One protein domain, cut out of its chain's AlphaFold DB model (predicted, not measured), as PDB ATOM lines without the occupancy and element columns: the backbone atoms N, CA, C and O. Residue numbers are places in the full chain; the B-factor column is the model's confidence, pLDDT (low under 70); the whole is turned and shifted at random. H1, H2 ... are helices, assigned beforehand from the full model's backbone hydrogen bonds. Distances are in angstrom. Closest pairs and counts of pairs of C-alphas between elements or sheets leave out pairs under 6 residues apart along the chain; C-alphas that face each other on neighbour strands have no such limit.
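What this domain is: This is residues 162 to 226 of the 226 residues of an uncharacterized protein of Thiocystis violascens (strain ATCC 17096 / DSM 198 / 6111) (UniProt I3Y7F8). The longest helix, H2, lies in the middle, with H1 folded against it as a helical hairpin; a long loop, residues 197 to 218, then swings out and round to the short helix H3, near H2 on the side away from H1. Residues 213 to 218 of that loop stick out from the rest. The printed part has 65 residues with three named helices, H1, H2 and H3 in that order along the chain, and no named strand. The class is all helix, though under half of the residues, 29 of 65, are in named elements. The whole is compact, with a radius of gyration of the C-alphas of 11.7 A, and rounded, spanning 29 by 24 by 24 A.

Where its parts are: H2, residues 184 to 196, measures 18.7 A from first to last C-alpha; it begins at C-alpha 184, at (-81.971, -25.253, -2.590), and ends at C-alpha 196, at (-84.643, -19.332, 14.993). H1 comes before it, residues 170 to 178, 12.4 A long, with C-alpha 170 at (-79.758, -13.389, 7.279). H3, residues 219 to 225, is 10.1 A long, and its last C-alpha, that of Leu 225, is at (-90.536, -26.492, 7.270).

How they stand to each other: H2 and H1 touch, with 10 pairs of C-alphas within 8 A. Their closest C-alphas are those of Glu 190 and Leu 173, 6.0 A apart. The two helices run opposite ways at a shallow tilt of 30 degrees and form a helical hairpin. H2 and H3 are close but not clearly touching, with 2 pairs of C-alphas within 8 A. Their closest C-alphas are those of Arg 191 and Leu 225, 7.4 A apart. These two run the same way at a steep tilt of 48 degrees. H1 and H3 are apart. In H1, H2 and H3 every pair of backbone O i and N i+4 is within hydrogen-bond range.

The domain as a whole: The two C-alphas farthest apart are those of His 171 and Gly 215, at 29.5 A. The printed part runs from Phe 162 to Ala 226, the chain's last residue, without a cut, and its first and last C-alphas are 22.4 A apart. The link from H1 to H2 is tight, with 5 residues; the link from H2 to H3 is long, with 22 residues. Residues 213 to 218 of the long link stand free. The mean pLDDT of the printed part is 72.4. The model's confidence is under 70 at residues 201 to 226, and H3 has a mean pLDDT of 62.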
ATOM      1  N   PHE A 162     -70.710 -24.351  11.543       75.06
ATOM      2  CA  PHE A 162     -71.260 -25.707  11.374       75.06
ATOM      3  C   PHE A 162     -72.692 -25.705  10.822       75.06
ATOM      4  O   PHE A 162     -73.119 -26.663  10.189       75.06
ATOM      5  N   SER A 163     -73.428 -24.624  11.067       76.56
ATOM      6  CA  SER A 163     -74.756 -24.383  10.522       76.56
ATOM      7  C   SER A 163     -75.053 -22.890  10.561       76.56
ATOM      8  O   SER A 163     -74.618 -22.199  11.488       76.56
ATOM      9  N   SER A 164     -75.858 -22.417   9.610       77.06
ATOM     10  CA  SER A 164     -76.414 -21.059   9.605       77.06
ATOM     11  C   SER A 164     -77.158 -20.724  10.888       77.06
ATOM     12  O   SER A 164     -77.182 -19.571  11.312       77.06
ATOM     13  N   TYR A 165     -77.680 -21.759  11.556       74.25
ATOM     14  CA  TYR A 165     -78.254 -21.665  12.886       74.25
ATOM     15  C   TYR A 165     -77.338 -20.892  13.845       74.25
ATOM     16  O   TYR A 165     -77.843 -20.081  14.603       74.25
ATOM     17  N   PHE A 166     -76.018 -21.099  13.828       77.94
ATOM     18  CA  PHE A 166     -75.115 -20.557  14.851       77.94
ATOM     19  C   PHE A 166     -74.648 -19.114  14.622       77.94
ATOM     20  O   PHE A 166     -74.227 -18.486  15.589       77.94
ATOM     21  N   HIS A 167     -74.730 -18.578  13.400       80.25
ATOM     22  CA  HIS A 167     -74.258 -17.215  13.092       80.25
ATOM     23  C   HIS A 167     -75.393 -16.223  12.771       80.25
ATOM     24  O   HIS A 167     -75.207 -15.028  12.966       80.25
ATOM     25  N   ASN A 168     -76.584 -16.704  12.380       79.94
ATOM     26  CA  ASN A 168     -77.800 -15.908  12.128       79.94
ATOM     27  C   ASN A 168     -77.668 -14.735  11.141       79.94
ATOM     28  O   ASN A 168     -78.478 -13.808  11.174       79.94
ATOM     29  N   ASP A 169     -76.698 -14.761  10.236       83.44
ATOM     30  CA  ASP A 169     -76.522 -13.696   9.255       83.44
ATOM     31  C   ASP A 169     -77.459 -13.898   8.054       83.44
ATOM     32  O   ASP A 169     -77.128 -14.456   7.005       83.44
ATOM     33  N   LEU A 170     -78.687 -13.421   8.266       83.88
ATOM     34  CA  LEU A 170     -79.758 -13.389   7.279       83.88
ATOM     35  C   LEU A 170     -79.437 -12.454   6.102       83.88
ATOM     36  O   LEU A 170     -79.991 -12.634   5.021       83.88
ATOM     37  N   HIS A 171     -78.568 -11.458   6.292       85.00
ATOM     38  CA  HIS A 171     -78.201 -10.526   5.230       85.00
ATOM     39  C   HIS A 171     -77.389 -11.235   4.141       85.00
ATOM     40  O   HIS A 171     -77.742 -11.134   2.967       85.00
ATOM     41  N   LEU A 172     -76.378 -12.029   4.518       85.25
ATOM     42  CA  LEU A 172     -75.642 -12.848   3.550       85.25
ATOM     43  C   LEU A 172     -76.563 -13.839   2.833       85.25
ATOM     44  O   LEU A 172     -76.487 -13.974   1.617       85.25
ATOM     45  N   LEU A 173     -77.464 -14.503   3.566       86.56
ATOM     46  CA  LEU A 173     -78.395 -15.469   2.973       86.56
ATOM     47  C   LEU A 173     -79.339 -14.815   1.961       86.56
ATOM     48  O   LEU A 173     -79.551 -15.376   0.892       86.56
ATOM     49  N   LYS A 174     -79.853 -13.613   2.239       86.06
ATOM     50  CA  LYS A 174     -80.661 -12.860   1.266       86.06
ATOM     51  C   LYS A 174     -79.880 -12.556  -0.009       86.06
ATOM     52  O   LYS A 174     -80.386 -12.834  -1.089       86.06
ATOM     53  N   LYS A 175     -78.632 -12.092   0.119       85.31
ATOM     54  CA  LYS A 175     -77.747 -11.852  -1.032       85.31
ATOM     55  C   LYS A 175     -77.527 -13.113  -1.870       85.31
ATOM     56  O   LYS A 175     -77.539 -13.052  -3.093       85.31
ATOM     57  N   VAL A 176     -77.354 -14.269  -1.223       87.31
ATOM     58  CA  VAL A 176     -77.249 -15.551  -1.934       87.31
ATOM     59  C   VAL A 176     -78.532 -15.850  -2.704       87.31
ATOM     60  O   VAL A 176     -78.461 -16.207  -3.872       87.31
ATOM     61  N   LEU A 177     -79.698 -15.685  -2.078       88.81
ATOM     62  CA  LEU A 177     -80.989 -16.015  -2.689       88.81
ATOM     63  C   LEU A 177     -81.388 -15.086  -3.845       88.81
ATOM     64  O   LEU A 177     -82.119 -15.512  -4.736       88.81
ATOM     65  N   GLU A 178     -80.884 -13.853  -3.875       88.25
ATOM     66  CA  GLU A 178     -81.030 -12.942  -5.021       88.25
ATOM     67  C   GLU A 178     -80.287 -13.447  -6.269       88.25
ATOM     68  O   GLU A 178     -80.640 -13.102  -7.400       88.25
ATOM     69  N   ASN A 179     -79.281 -14.307  -6.096       88.38
ATOM     70  CA  ASN A 179     -78.562 -14.921  -7.200       88.38
ATOM     71  C   ASN A 179     -79.351 -16.116  -7.753       88.38
ATOM     72  O   ASN A 179     -79.611 -17.081  -7.042       88.38
ATOM     73  N   SER A 180     -79.679 -16.117  -9.047       87.44
ATOM     74  CA  SER A 180     -80.393 -17.230  -9.698       87.44
ATOM     75  C   SER A 180     -79.629 -18.564  -9.678       87.44
ATOM     76  O   SER A 180     -80.217 -19.627  -9.884       87.44
ATOM     77  N   ASN A 181     -78.322 -18.514  -9.410       88.12
ATOM     78  CA  ASN A 181     -77.470 -19.667  -9.175       88.12
ATOM     79  C   ASN A 181     -77.378 -20.039  -7.684       88.12
ATOM     80  O   ASN A 181     -76.418 -20.695  -7.307       88.12
ATOM     81  N   HIS A 182     -78.328 -19.715  -6.808       88.94
ATOM     82  CA  HIS A 182     -78.314 -20.326  -5.474       88.94
ATOM     83  C   HIS A 182     -78.719 -21.808  -5.517       88.94
ATOM     84  O   HIS A 182     -79.392 -22.272  -6.445       88.94
ATOM     85  N   THR A 183     -78.290 -22.578  -4.520       87.88
ATOM     86  CA  THR A 183     -78.760 -23.953  -4.303       87.88
ATOM     87  C   THR A 183     -80.002 -24.001  -3.404       87.88
ATOM     88  O   THR A 183     -80.157 -23.154  -2.521       87.88
ATOM     89  N   PRO A 184     -80.852 -25.044  -3.518       85.38
ATOM     90  CA  PRO A 184     -81.971 -25.253  -2.590       85.38
ATOM     91  C   PRO A 184     -81.538 -25.363  -1.118       85.38
ATOM     92  O   PRO A 184     -82.316 -25.100  -0.201       85.38
ATOM     93  N   GLU A 185     -80.283 -25.746  -0.855       86.69
ATOM     94  CA  GLU A 185     -79.720 -25.730   0.496       86.69
ATOM     95  C   GLU A 185     -79.713 -24.321   1.104       86.69
ATOM     96  O   GLU A 185     -79.992 -24.173   2.293       86.69
ATOM     97  N   MET A 186     -79.455 -23.284   0.305       89.06
ATOM     98  CA  MET A 186     -79.432 -21.897   0.777       89.06
ATOM     99  C   MET A 186     -80.825 -21.418   1.191       89.06
ATOM    100  O   MET A 186     -80.970 -20.792   2.239       89.06
ATOM    101  N   GLU A 187     -81.870 -21.818   0.461       87.44
ATOM    102  CA  GLU A 187     -83.263 -21.566   0.858       87.44
ATOM    103  C   GLU A 187     -83.608 -22.264   2.182       87.44
ATOM    104  O   GLU A 187     -84.335 -21.744   3.032       87.44
ATOM    105  N   ARG A 188     -83.112 -23.494   2.379       85.75
ATOM    106  CA  ARG A 188     -83.300 -24.238   3.635       85.75
ATOM    107  C   ARG A 188     -82.597 -23.542   4.799       85.75
ATOM    108  O   ARG A 188     -83.182 -23.415   5.874       85.75
ATOM    109  N   ARG A 189     -81.374 -23.053   4.585       87.75
ATOM    110  CA  ARG A 189     -80.607 -22.285   5.576       87.75
ATOM    111  C   ARG A 189     -81.306 -20.983   5.962       87.75
ATOM    112  O   ARG A 189     -81.408 -20.694   7.152       87.75
ATOM    113  N   GLU A 190     -81.856 -20.244   4.999       88.25
ATOM    114  CA  GLU A 190     -82.645 -19.034   5.270       88.25
ATOM    115  C   GLU A 190     -83.886 -19.340   6.117       88.25
ATOM    116  O   GLU A 190     -84.112 -18.689   7.141       88.25
ATOM    117  N   ARG A 191     -84.647 -20.384   5.761       85.56
ATOM    118  CA  ARG A 191     -85.797 -20.848   6.554       85.56
ATOM    119  C   ARG A 191     -85.406 -21.179   7.992       85.56
ATOM    120  O   ARG A 191     -86.076 -20.721   8.916       85.56
ATOM    121  N   LEU A 192     -84.312 -21.915   8.198       84.69
ATOM    122  CA  LEU A 192     -83.822 -22.248   9.541       84.69
ATOM    123  C   LEU A 192     -83.468 -21.008  10.367       84.69
ATOM    124  O   LEU A 192     -83.841 -20.926  11.537       84.69
ATOM    125  N   VAL A 193     -82.771 -20.038   9.770       87.25
ATOM    126  CA  VAL A 193     -82.407 -18.791  10.460       87.25
ATOM    127  C   VAL A 193     -83.658 -17.985  10.809       87.25
ATOM    128  O   VAL A 193     -83.796 -17.538  11.945       87.25
ATOM    129  N   ARG A 194     -84.623 -17.855   9.890       86.81
ATOM    130  CA  ARG A 194     -85.885 -17.136  10.150       86.81
ATOM    131  C   ARG A 194     -86.690 -17.777  11.274       86.81
ATOM    132  O   ARG A 194     -87.166 -17.057  12.147       86.81
ATOM    133  N   LEU A 195     -86.778 -19.108  11.302       85.25
ATOM    134  CA  LEU A 195     -87.430 -19.845  12.389       85.25
ATOM    135  C   LEU A 195     -86.747 -19.595  13.734       85.25
ATOM    136  O   LEU A 195     -87.427 -19.307  14.715       85.25
ATOM    137  N   ARG A 196     -85.408 -19.642  13.777       85.38
ATOM    138  CA  ARG A 196     -84.643 -19.332  14.993       85.38
ATOM    139  C   ARG A 196     -84.884 -17.900  15.479       85.38
ATOM    140  O   ARG A 196     -84.926 -17.672  16.683       85.38
ATOM    141  N   LEU A 197     -85.038 -16.950  14.559       87.69
ATOM    142  CA  LEU A 197     -85.284 -15.541  14.869       87.69
ATOM    143  C   LEU A 197     -86.769 -15.215  15.123       87.69
ATOM    144  O   LEU A 197     -87.098 -14.048  15.322       87.69
ATOM    145  N   GLY A 198     -87.674 -16.203  15.095       87.25
ATOM    146  CA  GLY A 198     -89.116 -15.982  15.263       87.25
ATOM    147  C   GLY A 198     -89.760 -15.169  14.132       87.25
ATOM    148  O   GLY A 198     -90.820 -14.578  14.318       87.25
ATOM    149  N   MET A 199     -89.117 -15.108  12.963       86.19
ATOM    150  CA  MET A 199     -89.612 -14.369  11.804       86.19
ATOM    151  C   MET A 199     -90.631 -15.196  11.006       86.19
ATOM    152  O   MET A 199     -90.528 -16.426  10.958       86.19
ATOM    153  N   PRO A 200     -91.578 -14.541  10.305       78.50
ATOM    154  CA  PRO A 200     -92.496 -15.228   9.407       78.50
ATOM    155  C   PRO A 200     -91.743 -16.036   8.349       78.50
ATOM    156  O   PRO A 200     -90.741 -15.569   7.779       78.50
ATOM    157  N   ARG A 201     -92.262 -17.238   8.073       69.38
ATOM    158  CA  ARG A 201     -91.775 -18.090   6.986       69.38
ATOM    159  C   ARG A 201     -91.918 -17.328   5.662       69.38
ATOM    160  O   ARG A 201     -92.943 -16.671   5.463       69.38
ATOM    161  N   PRO A 202     -90.911 -17.366   4.773       67.94
ATOM    162  CA  PRO A 202     -91.095 -16.842   3.430       67.94
ATOM    163  C   PRO A 202     -92.247 -17.612   2.756       67.94
ATOM    164  O   PRO A 202     -92.422 -18.800   3.041       67.94
ATOM    165  N   PRO A 203     -93.060 -16.955   1.906       62.19
ATOM    166  CA  PRO A 203     -94.071 -17.660   1.125       62.19
ATOM    167  C   PRO A 203     -93.395 -18.789   0.344       62.19
ATOM    168  O   PRO A 203     -92.242 -18.637  -0.058       62.19
ATOM    169  N   ALA A 204     -94.093 -19.911   0.146       55.59
ATOM    170  CA  ALA A 204     -93.593 -21.045  -0.625       55.59
ATOM    171  C   ALA A 204     -93.283 -20.601  -2.071       55.59
ATOM    172  O   ALA A 204     -94.136 -20.631  -2.956       55.59
ATOM    173  N   GLY A 205     -92.070 -20.099  -2.287       51.31
ATOM    174  CA  GLY A 205     -91.584 -19.612  -3.564       51.31
ATOM    175  C   GLY A 205     -91.286 -20.792  -4.476       51.31
ATOM    176  O   GLY A 205     -90.422 -21.606  -4.171       51.31
ATOM    177  N   LEU A 206     -92.073 -20.882  -5.547       43.09
ATOM    178  CA  LEU A 206     -91.887 -21.642  -6.788       43.09
ATOM    179  C   LEU A 206     -90.684 -22.605  -6.814       43.09
ATOM    180  O   LEU A 206     -89.594 -22.247  -7.241       43.09
ATOM    181  N   ASN A 207     -90.944 -23.857  -6.431       48.16
ATOM    182  CA  ASN A 207     -90.284 -25.071  -6.918       48.16
ATOM    183  C   ASN A 207     -88.849 -24.914  -7.473       48.16
ATOM    184  O   ASN A 207     -88.629 -24.947  -8.682       48.16
ATOM    185  N   ARG A 208     -87.863 -24.998  -6.583       43.34
ATOM    186  CA  ARG A 208     -86.801 -26.005  -6.727       43.34
ATOM    187  C   ARG A 208     -86.742 -26.864  -5.474       43.34
ATOM    188  O   ARG A 208     -85.698 -27.081  -4.875       43.34
ATOM    189  N   SER A 209     -87.899 -27.387  -5.082       36.34
ATOM    190  CA  SER A 209     -87.901 -28.630  -4.328       36.34
ATOM    191  C   SER A 209     -87.326 -29.684  -5.286       36.34
ATOM    192  O   SER A 209     -87.975 -29.952  -6.302       36.34
ATOM    193  N   PRO A 210     -86.171 -30.327  -5.021       39.62
ATOM    194  CA  PRO A 210     -86.148 -31.736  -5.335       39.62
ATOM    195  C   PRO A 210     -87.217 -32.306  -4.409       39.62
ATOM    196  O   PRO A 210     -86.958 -32.544  -3.231       39.62
ATOM    197  N   ARG A 211     -88.458 -32.410  -4.898       40.59
ATOM    198  CA  ARG A 211     -89.476 -33.219  -4.237       40.59
ATOM    199  C   ARG A 211     -88.813 -34.568  -3.989       40.59
ATOM    200  O   ARG A 211     -88.568 -35.296  -4.942       40.59
ATOM    201  N   GLY A 212     -88.437 -34.842  -2.746       41.88
ATOM    202  CA  GLY A 212     -87.948 -36.139  -2.289       41.88
ATOM    203  C   GLY A 212     -86.762 -36.787  -3.021       41.88
ATOM    204  O   GLY A 212     -86.513 -37.954  -2.739       41.88
ATOM    205  N   SER A 213     -86.022 -36.127  -3.925       41.81
ATOM    206  CA  SER A 213     -85.009 -36.838  -4.733       41.81
ATOM    207  C   SER A 213     -83.600 -36.879  -4.145       41.81
ATOM    208  O   SER A 213     -82.804 -37.689  -4.602       41.81
ATOM    209  N   ASP A 214     -83.275 -36.079  -3.124       47.47
ATOM    210  CA  ASP A 214     -81.914 -36.107  -2.559       47.47
ATOM    211  C   ASP A 214     -81.682 -37.267  -1.582       47.47
ATOM    212  O   ASP A 214     -80.557 -37.449  -1.126       47.47
ATOM    213  N   GLY A 215     -82.714 -38.043  -1.210       46.56
ATOM    214  CA  GLY A 215     -82.564 -39.172  -0.275       46.56
ATOM    215  C   GLY A 215     -81.875 -38.802   1.048       46.56
ATOM    216  O   GLY A 215     -81.387 -39.672   1.766       46.56
ATOM    217  N   GLY A 216     -81.784 -37.504   1.355       54.50
ATOM    218  CA  GLY A 216     -81.018 -37.002   2.478       54.50
ATOM    219  C   GLY A 216     -81.709 -37.376   3.785       54.50
ATOM    220  O   GLY A 216     -82.943 -37.357   3.845       54.50
ATOM    221  N   PRO A 217     -80.953 -37.638   4.864       54.19
ATOM    222  CA  PRO A 217     -81.490 -38.154   6.128       54.19
ATOM    223  C   PRO A 217     -82.558 -37.257   6.781       54.19
ATOM    224  O   PRO A 217     -83.262 -37.696   7.681       54.19
ATOM    225  N   ASN A 218     -82.709 -36.015   6.308       61.09
ATOM    226  CA  ASN A 218     -83.601 -35.004   6.872       61.09
ATOM    227  C   ASN A 218     -84.739 -34.573   5.929       61.09
ATOM    228  O   ASN A 218     -85.358 -33.547   6.187       61.09
ATOM    229  N   ALA A 219     -85.030 -35.309   4.848       62.19
ATOM    230  CA  ALA A 219     -86.091 -34.942   3.895       62.19
ATOM    231  C   ALA A 219     -87.441 -34.654   4.588       62.19
ATOM    232  O   ALA A 219     -88.016 -33.588   4.387       62.19
ATOM    233  N   ALA A 220     -87.854 -35.526   5.513       62.34
ATOM    234  CA  ALA A 220     -89.087 -35.362   6.288       62.34
ATOM    235  C   ALA A 220     -89.084 -34.127   7.212       62.34
ATOM    236  O   ALA A 220     -90.133 -33.547   7.476       62.34
ATOM    237  N   VAL A 221     -87.913 -33.696   7.700       65.44
ATOM    238  CA  VAL A 221     -87.800 -32.462   8.498       65.44
ATOM    239  C   VAL A 221     -88.046 -31.247   7.611       65.44
ATOM    240  O   VAL A 221     -88.685 -30.295   8.044       65.44
ATOM    241  N   TRP A 222     -87.587 -31.280   6.360       63.69
ATOM    242  CA  TRP A 222     -87.795 -30.178   5.425       63.69
ATOM    243  C   TRP A 222     -89.252 -30.032   4.995       63.69
ATOM    244  O   TRP A 222     -89.701 -28.899   4.842       63.69
ATOM    245  N   ASP A 223     -90.001 -31.130   4.910       64.88
ATOM    246  CA  ASP A 223     -91.446 -31.091   4.650       64.88
ATOM    247  C   ASP A 223     -92.228 -30.405   5.785       64.88
ATOM    248  O   ASP A 223     -93.222 -29.733   5.531       64.88
ATOM    249  N   LEU A 224     -91.757 -30.493   7.037       61.19
ATOM    250  CA  LEU A 224     -92.344 -29.772   8.181       61.19
ATOM    251  C   LEU A 224     -92.034 -28.262   8.164       61.19
ATOM    252  O   LEU A 224     -92.696 -27.469   8.850       61.19
ATOM    253  N   LEU A 225     -90.991 -27.874   7.425       56.12
ATOM    254  CA  LEU A 225     -90.536 -26.492   7.270       56.12
ATOM    255  C   LEU A 225     -91.015 -25.836   5.964       56.12
ATOM    256  O   LEU A 225     -90.784 -24.634   5.793       56.12
ATOM    257  N   ALA A 226     -91.655 -26.603   5.072       56.12
ATOM    258  CA  ALA A 226     -92.436 -26.097   3.943       56.12
ATOM    259  C   ALA A 226     -93.723 -25.396   4.424       56.12
ATOM    260  O   ALA A 226     -94.223 -24.554   3.648       56.12
TER     261      ALA A 226